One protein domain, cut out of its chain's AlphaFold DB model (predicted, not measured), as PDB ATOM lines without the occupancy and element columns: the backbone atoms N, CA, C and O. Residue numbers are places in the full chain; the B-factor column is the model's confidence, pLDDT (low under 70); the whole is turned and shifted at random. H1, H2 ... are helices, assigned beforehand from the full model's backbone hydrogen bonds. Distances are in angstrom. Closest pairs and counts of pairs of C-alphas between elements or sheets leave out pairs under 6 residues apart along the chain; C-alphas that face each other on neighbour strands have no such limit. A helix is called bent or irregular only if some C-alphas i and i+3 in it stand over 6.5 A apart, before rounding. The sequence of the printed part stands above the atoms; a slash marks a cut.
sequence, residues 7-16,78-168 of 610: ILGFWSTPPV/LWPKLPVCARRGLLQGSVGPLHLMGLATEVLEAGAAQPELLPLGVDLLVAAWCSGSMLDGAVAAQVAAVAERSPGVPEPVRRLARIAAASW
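This is residues 7 to 16 and 78 to 168 of the 610 residues of a protein of Desulfomicrobiaceae bacterium (UniProt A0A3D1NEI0). Two long helices, H4 and H5, lie side by side as an antiparallel pair in the middle of the domain; H3 packs on H4 toward one end of the longest axis, with short H2 nearby, and the hairpin of H6 and H7 lies toward the other end, H6 packing on H5. The short helix H1, before the cut, touches no helix. The printed part has 101 residues with seven named helices, H1 to H7 in order along the chain, and no named strand: the class is all helix. It is compact, with a radius of gyration of the C-alphas of 13.1 A, and spans 39 by 33 by 19 A.

The hub is H5, residues 115 to 130, which touches three helices. It touches H4, residues 97 to 111, at a shallow tilt of 15 degrees, opposite ways, a helical hairpin; the closest C-alphas are those of Pro 97 and Ala 128, 4.1 A apart. With residues 122 to 129 alone H5 touches H6, residues 137 to 147, at a shallow tilt of 28 degrees, opposite ways, also a hairpin; the closest C-alphas, of Trp 129 and Val 139, are 5.9 A apart. H7, residues 155 to 166, forms a hairpin with H6 at a steep tilt of 42 degrees, opposite ways; the C-alphas of Gly 137 and Ala 165, their closest, are 4.4 A apart. H3, residues 84 to 92, forms a hairpin with H4 at a shallow tilt of 34 degrees, only just short of steep, opposite ways; their closest C-alphas, of Ala 86 and Leu 103, are 5.2 A apart. H2, residues 78 to 81, only just touches H5, at residues 116 to 117 alone, with 3 pairs of C-alphas within 8 A; the closest, of Leu 78 and Leu 117, are 7.2 A apart. H1, residues 7 to 11, is apart from the other helices. Every O i to N i+4 pair is within hydrogen-bond range in H1, H3, H4 and H7, against 10 of 12 in H5 and 6 of 7 in H6; H2 is too short for such a pair.

H5 is 23.9 A long, from C-alpha 115 at (292.385, 285.544, 473.254) to C-alpha 130 at (289.381, 291.597, 450.311), and is only just irregular: C-alphas 116 and 119 are 6.8 A apart. H4 is 20.3 A long, H7 16.7 A, H6 14.6 A, H3 12.5 A, H1 6.7 A and H2 5.3 A. H1 begins at C-alpha 7, (293.659, 308.822, 446.645), and H7 ends at C-alpha 166, (305.235, 287.318, 446.536).

The two C-alphas farthest apart, of Pro 80 and Ser 167, are 39.6 A apart. Residues 17 to 77 are not printed, and C-alphas 16 and 78 are 26.7 A apart across the cut. Of the links printed whole, none is long. The mean pLDDT of the printed part is 85.9; residues 7 to 16 are under 70.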
ATOM      1  N   ILE A   7     292.903 309.145 447.859       31.97
ATOM      2  CA  ILE A   7     293.659 308.822 446.645       31.97
ATOM      3  C   ILE A   7     295.142 308.706 446.994       31.97
ATOM      4  O   ILE A   7     295.697 307.635 446.816       31.97
ATOM      5  N   LEU A   8     295.763 309.725 447.607       29.59
ATOM      6  CA  LEU A   8     297.162 309.678 448.091       29.59
ATOM      7  C   LEU A   8     297.478 308.499 449.042       29.59
ATOM      8  O   LEU A   8     298.622 308.063 449.079       29.59
ATOM      9  N   GLY A   9     296.488 307.959 449.750       32.16
ATOM     10  CA  GLY A   9     296.582 306.834 450.683       32.16
ATOM     11  C   GLY A   9     296.560 305.478 449.984       32.16
ATOM     12  O   GLY A   9     297.203 304.550 450.461       32.16
ATOM     13  N   PHE A  10     295.931 305.390 448.804       32.69
ATOM     14  CA  PHE A  10     296.172 304.297 447.855       32.69
ATOM     15  C   PHE A  10     297.605 304.328 447.290       32.69
ATOM     16  O   PHE A  10     298.126 303.277 446.928       32.69
ATOM     17  N   TRP A  11     298.244 305.507 447.232       34.97
ATOM     18  CA  TRP A  11     299.594 305.708 446.669       34.97
ATOM     19  C   TRP A  11     300.734 305.637 447.696       34.97
ATOM     20  O   TRP A  11     301.903 305.573 447.310       34.97
ATOM     21  N   SER A  12     300.432 305.679 448.996       31.36
ATOM     22  CA  SER A  12     301.405 305.451 450.066       31.36
ATOM     23  C   SER A  12     301.381 303.990 450.491       31.36
ATOM     24  O   SER A  12     300.308 303.423 450.678       31.36
ATOM     25  N   THR A  13     302.548 303.383 450.712       31.31
ATOM     26  CA  THR A  13     302.634 302.099 451.414       31.31
ATOM     27  C   THR A  13     301.890 302.236 452.748       31.31
ATOM     28  O   THR A  13     302.228 303.151 453.509       31.31
ATOM     29  N   PRO A  14     300.877 301.399 453.049       30.69
ATOM     30  CA  PRO A  14     300.219 301.448 454.348       30.69
ATOM     31  C   PRO A  14     301.267 301.249 455.454       30.69
ATOM     32  O   PRO A  14     302.292 300.595 455.207       30.69
ATOM     33  N   PRO A  15     301.062 301.810 456.661       30.11
ATOM     34  CA  PRO A  15     301.963 301.553 457.773       30.11
ATOM     35  C   PRO A  15     302.089 300.039 457.951       30.11
ATOM     36  O   PRO A  15     301.100 299.330 458.134       30.11
ATOM     37  N   VAL A  16     303.316 299.531 457.833       32.44
ATOM     38  CA  VAL A  16     303.613 298.131 458.126       32.44
ATOM     39  C   VAL A  16     303.330 297.941 459.607       32.44
ATOM     40  O   VAL A  16     304.042 298.514 460.437       32.44
ATOM     41  N   LEU A  78     281.033 289.204 472.188       90.50
ATOM     42  CA  LEU A  78     282.301 289.931 472.021       90.50
ATOM     43  C   LEU A  78     282.132 291.434 472.238       90.50
ATOM     44  O   LEU A  78     283.064 292.082 472.697       90.50
ATOM     45  N   TRP A  79     280.950 291.979 471.946       92.62
ATOM     46  CA  TRP A  79     280.684 293.417 471.938       92.62
ATOM     47  C   TRP A  79     281.161 294.171 473.190       92.62
ATOM     48  O   TRP A  79     281.849 295.180 473.035       92.62
ATOM     49  N   PRO A  80     280.896 293.694 474.427       93.31
ATOM     50  CA  PRO A  80     281.326 294.387 475.643       93.31
ATOM     51  C   PRO A  80     282.836 294.290 475.906       93.31
ATOM     52  O   PRO A  80     283.352 295.008 476.755       93.31
ATOM     53  N   LYS A  81     283.531 293.377 475.216       94.06
ATOM     54  CA  LYS A  81     284.969 293.110 475.362       94.06
ATOM     55  C   LYS A  81     285.826 293.890 474.368       94.06
ATOM     56  O   LYS A  81     287.043 293.968 474.540       94.06
ATOM     57  N   LEU A  82     285.206 294.431 473.318       94.69
ATOM     58  CA  LEU A  82     285.896 295.197 472.290       94.69
ATOM     59  C   LEU A  82     286.491 296.486 472.869       94.69
ATOM     60  O   LEU A  82     285.828 297.164 473.659       94.69
ATOM     61  N   PRO A  83     287.697 296.885 472.423       95.12
ATOM     62  CA  PRO A  83     288.171 298.248 472.614       95.12
ATOM     63  C   PRO A  83     287.122 299.262 472.144       95.12
ATOM     64  O   PRO A  83     286.442 299.047 471.141       95.12
ATOM     65  N   VAL A  84     287.000 300.386 472.854       91.75
ATOM     66  CA  VAL A  84     285.985 301.415 472.557       91.75
ATOM     67  C   VAL A  84     286.095 301.921 471.115       91.75
ATOM     68  O   VAL A  84     285.072 302.096 470.450       91.75
ATOM     69  N   CYS A  85     287.319 302.121 470.622       91.75
ATOM     70  CA  CYS A  85     287.581 302.556 469.251       91.75
ATOM     71  C   CYS A  85     287.158 301.486 468.231       91.75
ATOM     72  O   CYS A  85     286.357 301.794 467.350       91.75
ATOM     73  N   ALA A  86     287.567 300.227 468.415       94.19
ATOM     74  CA  ALA A  86     287.135 299.104 467.586       94.19
ATOM     75  C   ALA A  86     285.606 298.940 467.538       94.19
ATOM     76  O   ALA A  86     285.028 298.781 466.462       94.19
ATOM     77  N   ARG A  87     284.932 299.032 468.692       94.69
ATOM     78  CA  ARG A  87     283.466 298.958 468.795       94.69
ATOM     79  C   ARG A  87     282.789 300.076 468.003       94.69
ATOM     80  O   ARG A  87     281.900 299.809 467.198       94.69
ATOM     81  N   ARG A  88     283.244 301.321 468.182       94.81
ATOM     82  CA  ARG A  88     282.750 302.476 467.418       94.81
ATOM     83  C   ARG A  88     283.008 302.307 465.922       94.81
ATOM     84  O   ARG A  88     282.116 302.556 465.123       94.81
ATOM     85  N   GLY A  89     284.199 301.866 465.539       95.56
ATOM     86  CA  GLY A  89     284.548 301.672 464.137       95.56
ATOM     87  C   GLY A  89     283.710 300.588 463.457       95.56
ATOM     88  O   GLY A  89     283.278 300.785 462.324       95.56
ATOM     89  N   LEU A  90     283.396 299.492 464.157       96.00
ATOM     90  CA  LEU A  90     282.479 298.463 463.654       96.00
ATOM     91  C   LEU A  90     281.055 298.989 463.455       96.00
ATOM     92  O   LEU A  90     280.407 298.581 462.497       96.00
ATOM     93  N   LEU A  91     280.583 299.907 464.308       96.50
ATOM     94  CA  LEU A  91     279.297 300.594 464.117       96.50
ATOM     95  C   LEU A  91     279.309 301.548 462.926       96.50
ATOM     96  O   LEU A  91     278.261 301.819 462.355       96.50
ATOM     97  N   GLN A  92     280.459 302.086 462.541       95.56
ATOM     98  CA  GLN A  92     280.561 302.962 461.374       95.56
ATOM     99  C   GLN A  92     280.610 302.153 460.083       95.56
ATOM    100  O   GLN A  92     280.012 302.541 459.083       95.56
ATOM    101  N   GLY A  93     281.277 300.999 460.102       95.31
ATOM    102  CA  GLY A  93     281.260 300.106 458.963       95.31
ATOM    103  C   GLY A  93     282.200 298.913 459.042       95.31
ATOM    104  O   GLY A  93     283.129 298.848 459.841       95.31
ATOM    105  N   SER A  94     281.955 297.987 458.124       94.88
ATOM    106  CA  SER A  94     282.686 296.748 457.854       94.88
ATOM    107  C   SER A  94     283.278 296.693 456.431       94.88
ATOM    108  O   SER A  94     283.542 295.616 455.908       94.88
ATOM    109  N   VAL A  95     283.495 297.856 455.803       93.31
ATOM    110  CA  VAL A  95     284.164 298.008 454.497       93.31
ATOM    111  C   VAL A  95     285.278 299.047 454.589       93.31
ATOM    112  O   VAL A  95     285.312 299.851 455.521       93.31
ATOM    113  N   GLY A  96     286.163 299.054 453.594       92.38
ATOM    114  CA  GLY A  96     287.268 300.003 453.500       92.38
ATOM    115  C   GLY A  96     288.577 299.400 454.019       92.38
ATOM    116  O   GLY A  96     288.680 299.120 455.216       92.38
ATOM    117  N   PRO A  97     289.588 299.180 453.156       92.56
ATOM    118  CA  PRO A  97     290.842 298.538 453.547       92.56
ATOM    119  C   PRO A  97     291.567 299.229 454.709       92.56
ATOM    120  O   PRO A  97     292.043 298.549 455.613       92.56
ATOM    121  N   LEU A  98     291.650 300.565 454.723       92.56
ATOM    122  CA  LEU A  98     292.375 301.295 455.771       92.56
ATOM    123  C   LEU A  98     291.606 301.281 457.093       92.56
ATOM    124  O   LEU A  98     292.203 301.089 458.150       92.56
ATOM    125  N   HIS A  99     290.283 301.442 457.018       94.12
ATOM    126  CA  HIS A  99     289.394 301.358 458.176       94.12
ATOM    127  C   HIS A  99     289.508 299.993 458.859       94.12
ATOM    128  O   HIS A  99     289.873 299.904 460.030       94.12
ATOM    129  N   LEU A 100     289.295 298.917 458.098       95.81
ATOM    130  CA  LEU A 100     289.344 297.547 458.607       95.81
ATOM    131  C   LEU A 100     290.734 297.157 459.125       95.81
ATOM    132  O   LEU A 100     290.824 296.441 460.116       95.81
ATOM    133  N   MET A 101     291.810 297.657 458.510       94.88
ATOM    134  CA  MET A 101     293.178 297.464 459.006       94.88
ATOM    135  C   MET A 101     293.395 298.120 460.378       94.88
ATOM    136  O   MET A 101     294.018 297.523 461.260       94.88
ATOM    137  N   GLY A 102     292.870 299.335 460.570       93.62
ATOM    138  CA  GLY A 102     292.902 300.024 461.861       93.62
ATOM    139  C   GLY A 102     292.180 299.218 462.941       93.62
ATOM    140  O   GLY A 102     292.759 298.936 463.988       93.62
ATOM    141  N   LEU A 103     290.962 298.748 462.646       95.25
ATOM    142  CA  LEU A 103     290.201 297.903 463.572       95.25
ATOM    143  C   LEU A 103     290.897 296.568 463.850       95.25
ATOM    144  O   LEU A 103     290.959 296.139 465.000       95.25
ATOM    145  N   ALA A 104     291.448 295.918 462.822       95.25
ATOM    146  CA  ALA A 104     292.192 294.674 462.976       95.25
ATOM    147  C   ALA A 104     293.377 294.856 463.928       95.25
ATOM    148  O   ALA A 104     293.570 294.032 464.817       95.25
ATOM    149  N   THR A 105     294.124 295.954 463.787       94.44
ATOM    150  CA  THR A 105     295.257 296.279 464.665       94.44
ATOM    151  C   THR A 105     294.811 296.381 466.121       94.44
ATOM    152  O   THR A 105     295.329 295.654 466.966       94.44
ATOM    153  N   GLU A 106     293.796 297.199 466.410       94.62
ATOM    154  CA  GLU A 106     293.297 297.381 467.779       94.62
ATOM    155  C   GLU A 106     292.766 296.078 468.396       94.62
ATOM    156  O   GLU A 106     293.032 295.767 469.560       94.62
ATOM    157  N   VAL A 107     292.012 295.291 467.620       95.00
ATOM    158  CA  VAL A 107     291.410 294.038 468.098       95.00
ATOM    159  C   VAL A 107     292.473 292.958 468.310       95.00
ATOM    160  O   VAL A 107     292.405 292.228 469.299       95.00
ATOM    161  N   LEU A 108     293.479 292.859 467.434       93.06
ATOM    162  CA  LEU A 108     294.597 291.923 467.594       93.06
ATOM    163  C   LEU A 108     295.474 292.284 468.799       93.06
ATOM    164  O   LEU A 108     295.894 291.388 469.533       93.06
ATOM    165  N   GLU A 109     295.718 293.575 469.038       94.19
ATOM    166  CA  GLU A 109     296.440 294.052 470.222       94.19
ATOM    167  C   GLU A 109     295.680 293.733 471.512       94.19
ATOM    168  O   GLU A 109     296.257 293.170 472.442       94.19
ATOM    169  N   ALA A 110     294.371 293.995 471.560       93.88
ATOM    170  CA  ALA A 110     293.532 293.595 472.690       93.88
ATOM    171  C   ALA A 110     293.479 292.065 472.863       93.88
ATOM    172  O   ALA A 110     293.445 291.559 473.989       93.88
ATOM    173  N   GLY A 111     293.552 291.326 471.752       91.31
ATOM    174  CA  GLY A 111     293.625 289.869 471.701       91.31
ATOM    175  C   GLY A 111     294.822 289.266 472.442       91.31
ATOM    176  O   GLY A 111     294.756 288.116 472.872       91.31
ATOM    177  N   ALA A 112     295.885 290.045 472.672       89.50
ATOM    178  CA  ALA A 112     297.013 289.650 473.516       89.50
ATOM    179  C   ALA A 112     296.603 289.352 474.967       89.50
ATOM    180  O   ALA A 112     297.169 288.465 475.605       89.50
ATOM    181  N   ALA A 113     295.640 290.119 475.485       92.31
ATOM    182  CA  ALA A 113     295.096 289.970 476.831       92.31
ATOM    183  C   ALA A 113     293.763 289.201 476.845       92.31
ATOM    184  O   ALA A 113     293.427 288.598 477.861       92.31
ATOM    185  N   GLN A 114     293.023 289.213 475.731       92.06
ATOM    186  CA  GLN A 114     291.707 288.583 475.572       92.06
ATOM    187  C   GLN A 114     291.691 287.674 474.326       92.06
ATOM    188  O   GLN A 114     291.224 288.100 473.266       92.06
ATOM    189  N   PRO A 115     292.212 286.432 474.409       90.56
ATOM    190  CA  PRO A 115     292.385 285.544 473.254       90.56
ATOM    191  C   PRO A 115     291.120 285.295 472.417       90.56
ATOM    192  O   PRO A 115     291.218 285.005 471.227       90.56
ATOM    193  N   GLU A 116     289.929 285.445 472.997       89.75
ATOM    194  CA  GLU A 116     288.640 285.361 472.301       89.75
ATOM    195  C   GLU A 116     288.427 286.438 471.223       89.75
ATOM    196  O   GLU A 116     287.570 286.262 470.358       89.75
ATOM    197  N   LEU A 117     289.189 287.538 471.254       91.25
ATOM    198  CA  LEU A 117     289.144 288.604 470.248       91.25
ATOM    199  C   LEU A 117     290.009 288.299 469.020       91.25
ATOM    200  O   LEU A 117     289.791 288.885 467.960       91.25
ATOM    201  N   LEU A 118     290.964 287.369 469.134       90.44
ATOM    202  CA  LEU A 118     291.897 287.056 468.051       90.44
ATOM    203  C   LEU A 118     291.185 286.640 466.754       90.44
ATOM    204  O   LEU A 118     291.552 287.189 465.716       90.44
ATOM    205  N   PRO A 119     290.160 285.759 466.754       90.38
ATOM    206  CA  PRO A 119     289.462 285.393 465.520       90.38
ATOM    207  C   PRO A 119     288.870 286.600 464.786       90.38
ATOM    208  O   PRO A 119     289.058 286.726 463.580       90.38
ATOM    209  N   LEU A 120     288.243 287.531 465.514       92.44
ATOM    210  CA  LEU A 120     287.687 288.750 464.927       92.44
ATOM    211  C   LEU A 120     288.786 289.651 464.351       92.44
ATOM    212  O   LEU A 120     288.638 290.164 463.248       92.44
ATOM    213  N   GLY A 121     289.902 289.821 465.064       93.44
ATOM    214  CA  GLY A 121     291.036 290.601 464.565       93.44
ATOM    215  C   GLY A 121     291.618 290.030 463.266       93.44
ATOM    216  O   GLY A 121     291.939 290.779 462.343       93.44
ATOM    217  N   VAL A 122     291.696 288.699 463.159       92.75
ATOM    218  CA  VAL A 122     292.126 288.011 461.931       92.75
ATOM    219  C   VAL A 122     291.109 288.186 460.801       92.75
ATOM    220  O   VAL A 122     291.505 288.493 459.677       92.75
ATOM    221  N   ASP A 123     289.814 288.037 461.085       93.06
ATOM    222  CA  ASP A 123     288.750 288.241 460.096       93.06
ATOM    223  C   ASP A 123     288.742 289.671 459.546       93.06
ATOM    224  O   ASP A 123     288.620 289.859 458.334       93.06
ATOM    225  N   LEU A 124     288.929 290.676 460.408       95.06
ATOM    226  CA  LEU A 124     289.025 292.080 460.008       95.06
ATOM    227  C   LEU A 124     290.227 292.325 459.090       95.06
ATOM    228  O   LEU A 124     290.096 293.024 458.086       95.06
ATOM    229  N   LEU A 125     291.377 291.708 459.380       95.00
ATOM    230  CA  LEU A 125     292.568 291.807 458.535       95.00
ATOM    231  C   LEU A 125     292.347 291.165 457.155       95.00
ATOM    232  O   LEU A 125     292.728 291.736 456.132       95.00
ATOM    233  N   VAL A 126     291.702 289.995 457.110       94.25
ATOM    234  CA  VAL A 126     291.327 289.337 455.848       94.25
ATOM    235  C   VAL A 126     290.344 290.208 455.064       94.25
ATOM    236  O   VAL A 126     290.528 290.422 453.867       94.25
ATOM    237  N   ALA A 127     289.331 290.762 455.724       94.38
ATOM    238  CA  ALA A 127     288.347 291.624 455.087       94.38
ATOM    239  C   ALA A 127     288.939 292.940 454.572       94.38
ATOM    240  O   ALA A 127     288.528 293.413 453.509       94.38
ATOM    241  N   ALA A 128     289.918 293.511 455.281       94.88
ATOM    242  CA  ALA A 128     290.670 294.676 454.826       94.88
ATOM    243  C   ALA A 128     291.335 294.393 453.475       94.88
ATOM    244  O   ALA A 128     291.237 295.196 452.550       94.88
ATOM    245  N   TRP A 129     291.951 293.218 453.336       94.62
ATOM    246  CA  TRP A 129     292.570 292.796 452.085       94.62
ATOM    247  C   TRP A 129     291.548 292.572 450.965       94.62
ATOM    248  O   TRP A 129     291.717 293.086 449.857       94.62
ATOM    249  N   CYS A 130     290.461 291.852 451.262       92.00
ATOM    250  CA  CYS A 130     289.381 291.597 450.311       92.00
ATOM    251  C   CYS A 130     288.705 292.890 449.827       92.00
ATOM    252  O   CYS A 130     288.333 292.967 448.665       92.00
ATOM    253  N   SER A 131     288.583 293.912 450.684       87.31
ATOM    254  CA  SER A 131     287.957 295.201 450.337       87.31
ATOM    255  C   SER A 131     288.783 296.054 449.367       87.31
ATOM    256  O   SER A 131     288.255 297.009 448.810       87.31
ATOM    257  N   GLY A 132     290.072 295.746 449.183       81.56
ATOM    258  CA  GLY A 132     290.958 296.387 448.205       81.56
ATOM    259  C   GLY A 132     291.218 295.513 446.975       81.56
ATOM    260  O   GLY A 132     292.363 295.443 446.517       81.56
ATOM    261  N   SER A 133     290.203 294.767 446.525       81.12
ATOM    262  CA  SER A 133     290.257 293.829 445.391       81.12
ATOM    263  C   SER A 133     291.338 292.744 445.513       81.12
ATOM    264  O   SER A 133     291.749 292.147 444.520       81.12
ATOM    265  N   MET A 134     291.855 292.504 446.725       89.12
ATOM    266  CA  MET A 134     292.980 291.600 447.003       89.12
ATOM    267  C   MET A 134     294.302 291.978 446.294       89.12
ATOM    268  O   MET A 134     295.241 291.181 446.267       89.12
ATOM    269  N   LEU A 135     294.417 293.202 445.760       92.25
ATOM    270  CA  LEU A 135     295.591 293.649 444.994       92.25
ATOM    271  C   LEU A 135     296.690 294.283 445.860       92.25
ATOM    272  O   LEU A 135     297.815 294.459 445.393       92.25
ATOM    273  N   ASP A 136     296.394 294.635 447.115       92.12
ATOM    274  CA  ASP A 136     297.403 295.145 448.046       92.12
ATOM    275  C   ASP A 136     298.244 293.996 448.614       92.12
ATOM    276  O   ASP A 136     297.862 293.315 449.568       92.12
ATOM    277  N   GLY A 137     299.414 293.778 448.020       93.38
ATOM    278  CA  GLY A 137     300.313 292.719 448.456       93.38
ATOM    279  C   GLY A 137     301.048 293.002 449.771       93.38
ATOM    280  O   GLY A 137     301.497 292.057 450.420       93.38
ATOM    281  N   ALA A 138     301.123 294.261 450.223       92.12
ATOM    282  CA  ALA A 138     301.649 294.581 451.551       92.12
ATOM    283  C   ALA A 138     300.674 294.128 452.646       92.12
ATOM    284  O   ALA A 138     301.087 293.568 453.663       92.12
ATOM    285  N   VAL A 139     299.373 294.311 452.415       93.44
ATOM    286  CA  VAL A 139     298.320 293.752 453.270       93.44
ATOM    287  C   VAL A 139     298.281 292.225 453.159       93.44
ATOM    288  O   VAL A 139     298.212 291.540 454.179       93.44
ATOM    289  N   ALA A 140     298.420 291.671 451.950       95.44
ATOM    290  CA  ALA A 140     298.471 290.223 451.740       95.44
ATOM    291  C   ALA A 140     299.604 289.546 452.533       95.44
ATOM    292  O   ALA A 140     299.407 288.474 453.102       95.44
ATOM    293  N   ALA A 141     300.777 290.183 452.628       95.06
ATOM    294  CA  ALA A 141     301.894 289.677 453.425       95.06
ATOM    295  C   ALA A 141     301.541 289.580 454.920       95.06
ATOM    296  O   ALA A 141     301.898 288.602 455.579       95.06
ATOM    297  N   GLN A 142     300.795 290.558 455.446       93.56
ATOM    298  CA  GLN A 142     300.309 290.536 456.829       93.56
ATOM    299  C   GLN A 142     299.276 289.424 457.035       93.56
ATOM    300  O   GLN A 142     299.388 288.657 457.991       93.56
ATOM    301  N   VAL A 143     298.323 289.275 456.104       93.88
ATOM    302  CA  VAL A 143     297.353 288.167 456.113       93.88
ATOM    303  C   VAL A 143     298.075 286.819 456.108       93.88
ATOM    304  O   VAL A 143     297.757 285.961 456.925       93.88
ATOM    305  N   ALA A 144     299.071 286.626 455.238       93.06
ATOM    306  CA  ALA A 144     299.830 285.380 455.150       93.06
ATOM    307  C   ALA A 144     300.559 285.053 456.466       93.06
ATOM    308  O   ALA A 144     300.450 283.930 456.961       93.06
ATOM    309  N   ALA A 145     301.231 286.041 457.066       91.88
ATOM    310  CA  ALA A 145     301.961 285.876 458.323       91.88
ATOM    311  C   ALA A 145     301.041 285.533 459.508       91.88
ATOM    312  O   ALA A 145     301.376 284.691 460.344       91.88
ATOM    313  N   VAL A 146     299.872 286.175 459.586       87.75
ATOM    314  CA  VAL A 146     298.872 285.897 460.628       87.75
ATOM    315  C   VAL A 146     298.215 284.541 460.399       87.75
ATOM    316  O   VAL A 146     298.043 283.766 461.343       87.75
ATOM    317  N   ALA A 147     297.884 284.221 459.149       85.19
ATOM    318  CA  ALA A 147     297.200 282.987 458.826       85.19
ATOM    319  C   ALA A 147     298.039 281.764 459.199       85.19
ATOM    320  O   ALA A 147     297.500 280.848 459.810       85.19
ATOM    321  N   GLU A 148     299.354 281.758 458.953       81.69
ATOM    322  CA  GLU A 148     300.260 280.666 459.364       81.69
ATOM    323  C   GLU A 148     300.121 280.247 460.831       81.69
ATOM    324  O   GLU A 148     300.358 279.089 461.164       81.69
ATOM    325  N   ARG A 149     299.689 281.168 461.696       81.19
ATOM    326  CA  ARG A 149     299.555 280.960 463.141       81.19
ATOM    327  C   ARG A 149     298.108 280.853 463.617       81.19
ATOM    328  O   ARG A 149     297.881 280.554 464.782       81.19
ATOM    329  N   SER A 150     297.137 281.094 462.741       80.69
ATOM    330  CA  SER A 150     295.713 281.073 463.069       80.69
ATOM    331  C   SER A 150     294.999 280.054 462.187       80.69
ATOM    332  O   SER A 150     294.744 280.370 461.029       80.69
ATOM    333  N   PRO A 151     294.650 278.845 462.671       73.69
ATOM    334  CA  PRO A 151     293.995 277.809 461.862       73.69
ATOM    335  C   PRO A 151     292.620 278.229 461.307       73.69
ATOM    336  O   PRO A 151     292.156 277.631 460.343       73.69
ATOM    337  N   GLY A 152     292.006 279.292 461.843       78.12
ATOM    338  CA  GLY A 152     290.697 279.794 461.407       78.12
ATOM    339  C   GLY A 152     290.663 280.434 460.012       78.12
ATOM    340  O   GLY A 152     289.590 280.539 459.429       78.12
ATOM    341  N   VAL A 153     291.809 280.826 459.437       84.75
ATOM    342  CA  VAL A 153     291.836 281.394 458.075       84.75
ATOM    343  C   VAL A 153     291.627 280.287 457.031       84.75
ATOM    344  O   VAL A 153     292.402 279.323 457.038       84.75
ATOM    345  N   PRO A 154     290.665 280.404 456.095       86.25
ATOM    346  CA  PRO A 154     290.457 279.401 455.050       86.25
ATOM    347  C   PRO A 154     291.691 279.205 454.154       86.25
ATOM    348  O   PRO A 154     292.337 280.173 453.752       86.25
ATOM    349  N   GLU A 155     292.003 277.959 453.783       88.56
ATOM    350  CA  GLU A 155     293.160 277.631 452.928       88.56
ATOM    351  C   GLU A 155     293.187 278.385 451.583       88.56
ATOM    352  O   GLU A 155     294.258 278.876 451.209       88.56
ATOM    353  N   PRO A 156     292.054 278.593 450.876       89.25
ATOM    354  CA  PRO A 156     292.045 279.436 449.681       89.25
ATOM    355  C   PRO A 156     292.552 280.864 449.941       89.25
ATOM    356  O   PRO A 156     293.354 281.377 449.166       89.25
ATOM    357  N   VAL A 157     292.169 281.481 451.069       90.50
ATOM    358  CA  VAL A 157     292.637 282.825 451.454       90.50
ATOM    359  C   VAL A 157     294.144 282.813 451.718       90.50
ATOM    360  O   VAL A 157     294.859 283.676 451.213       90.50
ATOM    361  N   ARG A 158     294.655 281.810 452.449       91.31
ATOM    362  CA  ARG A 158     296.095 281.667 452.750       91.31
ATOM    363  C   ARG A 158     296.939 281.598 451.492       91.31
ATOM    364  O   ARG A 158     297.951 282.287 451.374       91.31
ATOM    365  N   ARG A 159     296.531 280.727 450.569       91.62
ATOM    366  CA  ARG A 159     297.232 280.496 449.309       91.62
ATOM    367  C   ARG A 159     297.305 281.779 448.497       91.62
ATOM    368  O   ARG A 159     298.394 282.158 448.071       91.62
ATOM    369  N   LEU A 160     296.175 282.461 448.332       92.88
ATOM    370  CA  LEU A 160     296.133 283.715 447.588       92.88
ATOM    371  C   LEU A 160     296.949 284.812 448.270       92.88
ATOM    372  O   LEU A 160     297.653 285.540 447.578       92.88
ATOM    373  N   ALA A 161     296.918 284.904 449.603       94.69
ATOM    374  CA  ALA A 161     297.676 285.912 450.341       94.69
ATOM    375  C   ALA A 161     299.186 285.763 450.108       94.69
ATOM    376  O   ALA A 161     299.871 286.745 449.826       94.69
ATOM    377  N   ARG A 162     299.702 284.527 450.134       94.44
ATOM    378  CA  ARG A 162     301.114 284.241 449.827       94.44
ATOM    379  C   ARG A 162     301.476 284.599 448.387       94.44
ATOM    380  O   ARG A 162     302.515 285.212 448.159       94.44
ATOM    381  N   ILE A 163     300.621 284.237 447.431       93.69
ATOM    382  CA  ILE A 163     300.825 284.548 446.010       93.69
ATOM    383  C   ILE A 163     300.854 286.065 445.790       93.69
ATOM    384  O   ILE A 163     301.756 286.577 445.126       93.69
ATOM    385  N   ALA A 164     299.900 286.792 446.377       95.12
ATOM    386  CA  ALA A 164     299.820 288.238 446.246       95.12
ATOM    387  C   ALA A 164     301.009 288.944 446.915       95.12
ATOM    388  O   ALA A 164     301.609 289.835 446.319       95.12
ATOM    389  N   ALA A 165     301.415 288.493 448.104       95.75
ATOM    390  CA  ALA A 165     302.597 289.003 448.791       95.75
ATOM    391  C   ALA A 165     303.879 288.805 447.963       95.75
ATOM    392  O   ALA A 165     304.656 289.740 447.795       95.75
ATOM    393  N   ALA A 166     304.078 287.614 447.387       95.12
ATOM    394  CA  ALA A 166     305.235 287.318 446.536       95.12
ATOM    395  C   ALA A 166     305.233 288.112 445.213       95.12
ATOM    396  O   ALA A 166     306.285 288.367 444.624       95.12
ATOM    397  N   SER A 167     304.051 288.521 444.748       94.81
ATOM    398  CA  SER A 167     303.872 289.277 443.504       94.81
ATOM    399  C   SER A 167     303.945 290.798 443.698       94.81
ATOM    400  O   SER A 167     303.822 291.551 442.733       94.81
ATOM    401  N   TRP A 168     304.160 291.270 444.928       95.06
ATOM    402  CA  TRP A 168     304.221 292.689 445.273       95.06
ATOM    403  C   TRP A 168     305.649 293.227 445.212       95.06
ATOM    404  O   TRP A 168     306.469 292.951 446.087       95.06
TER     405      TRP A 168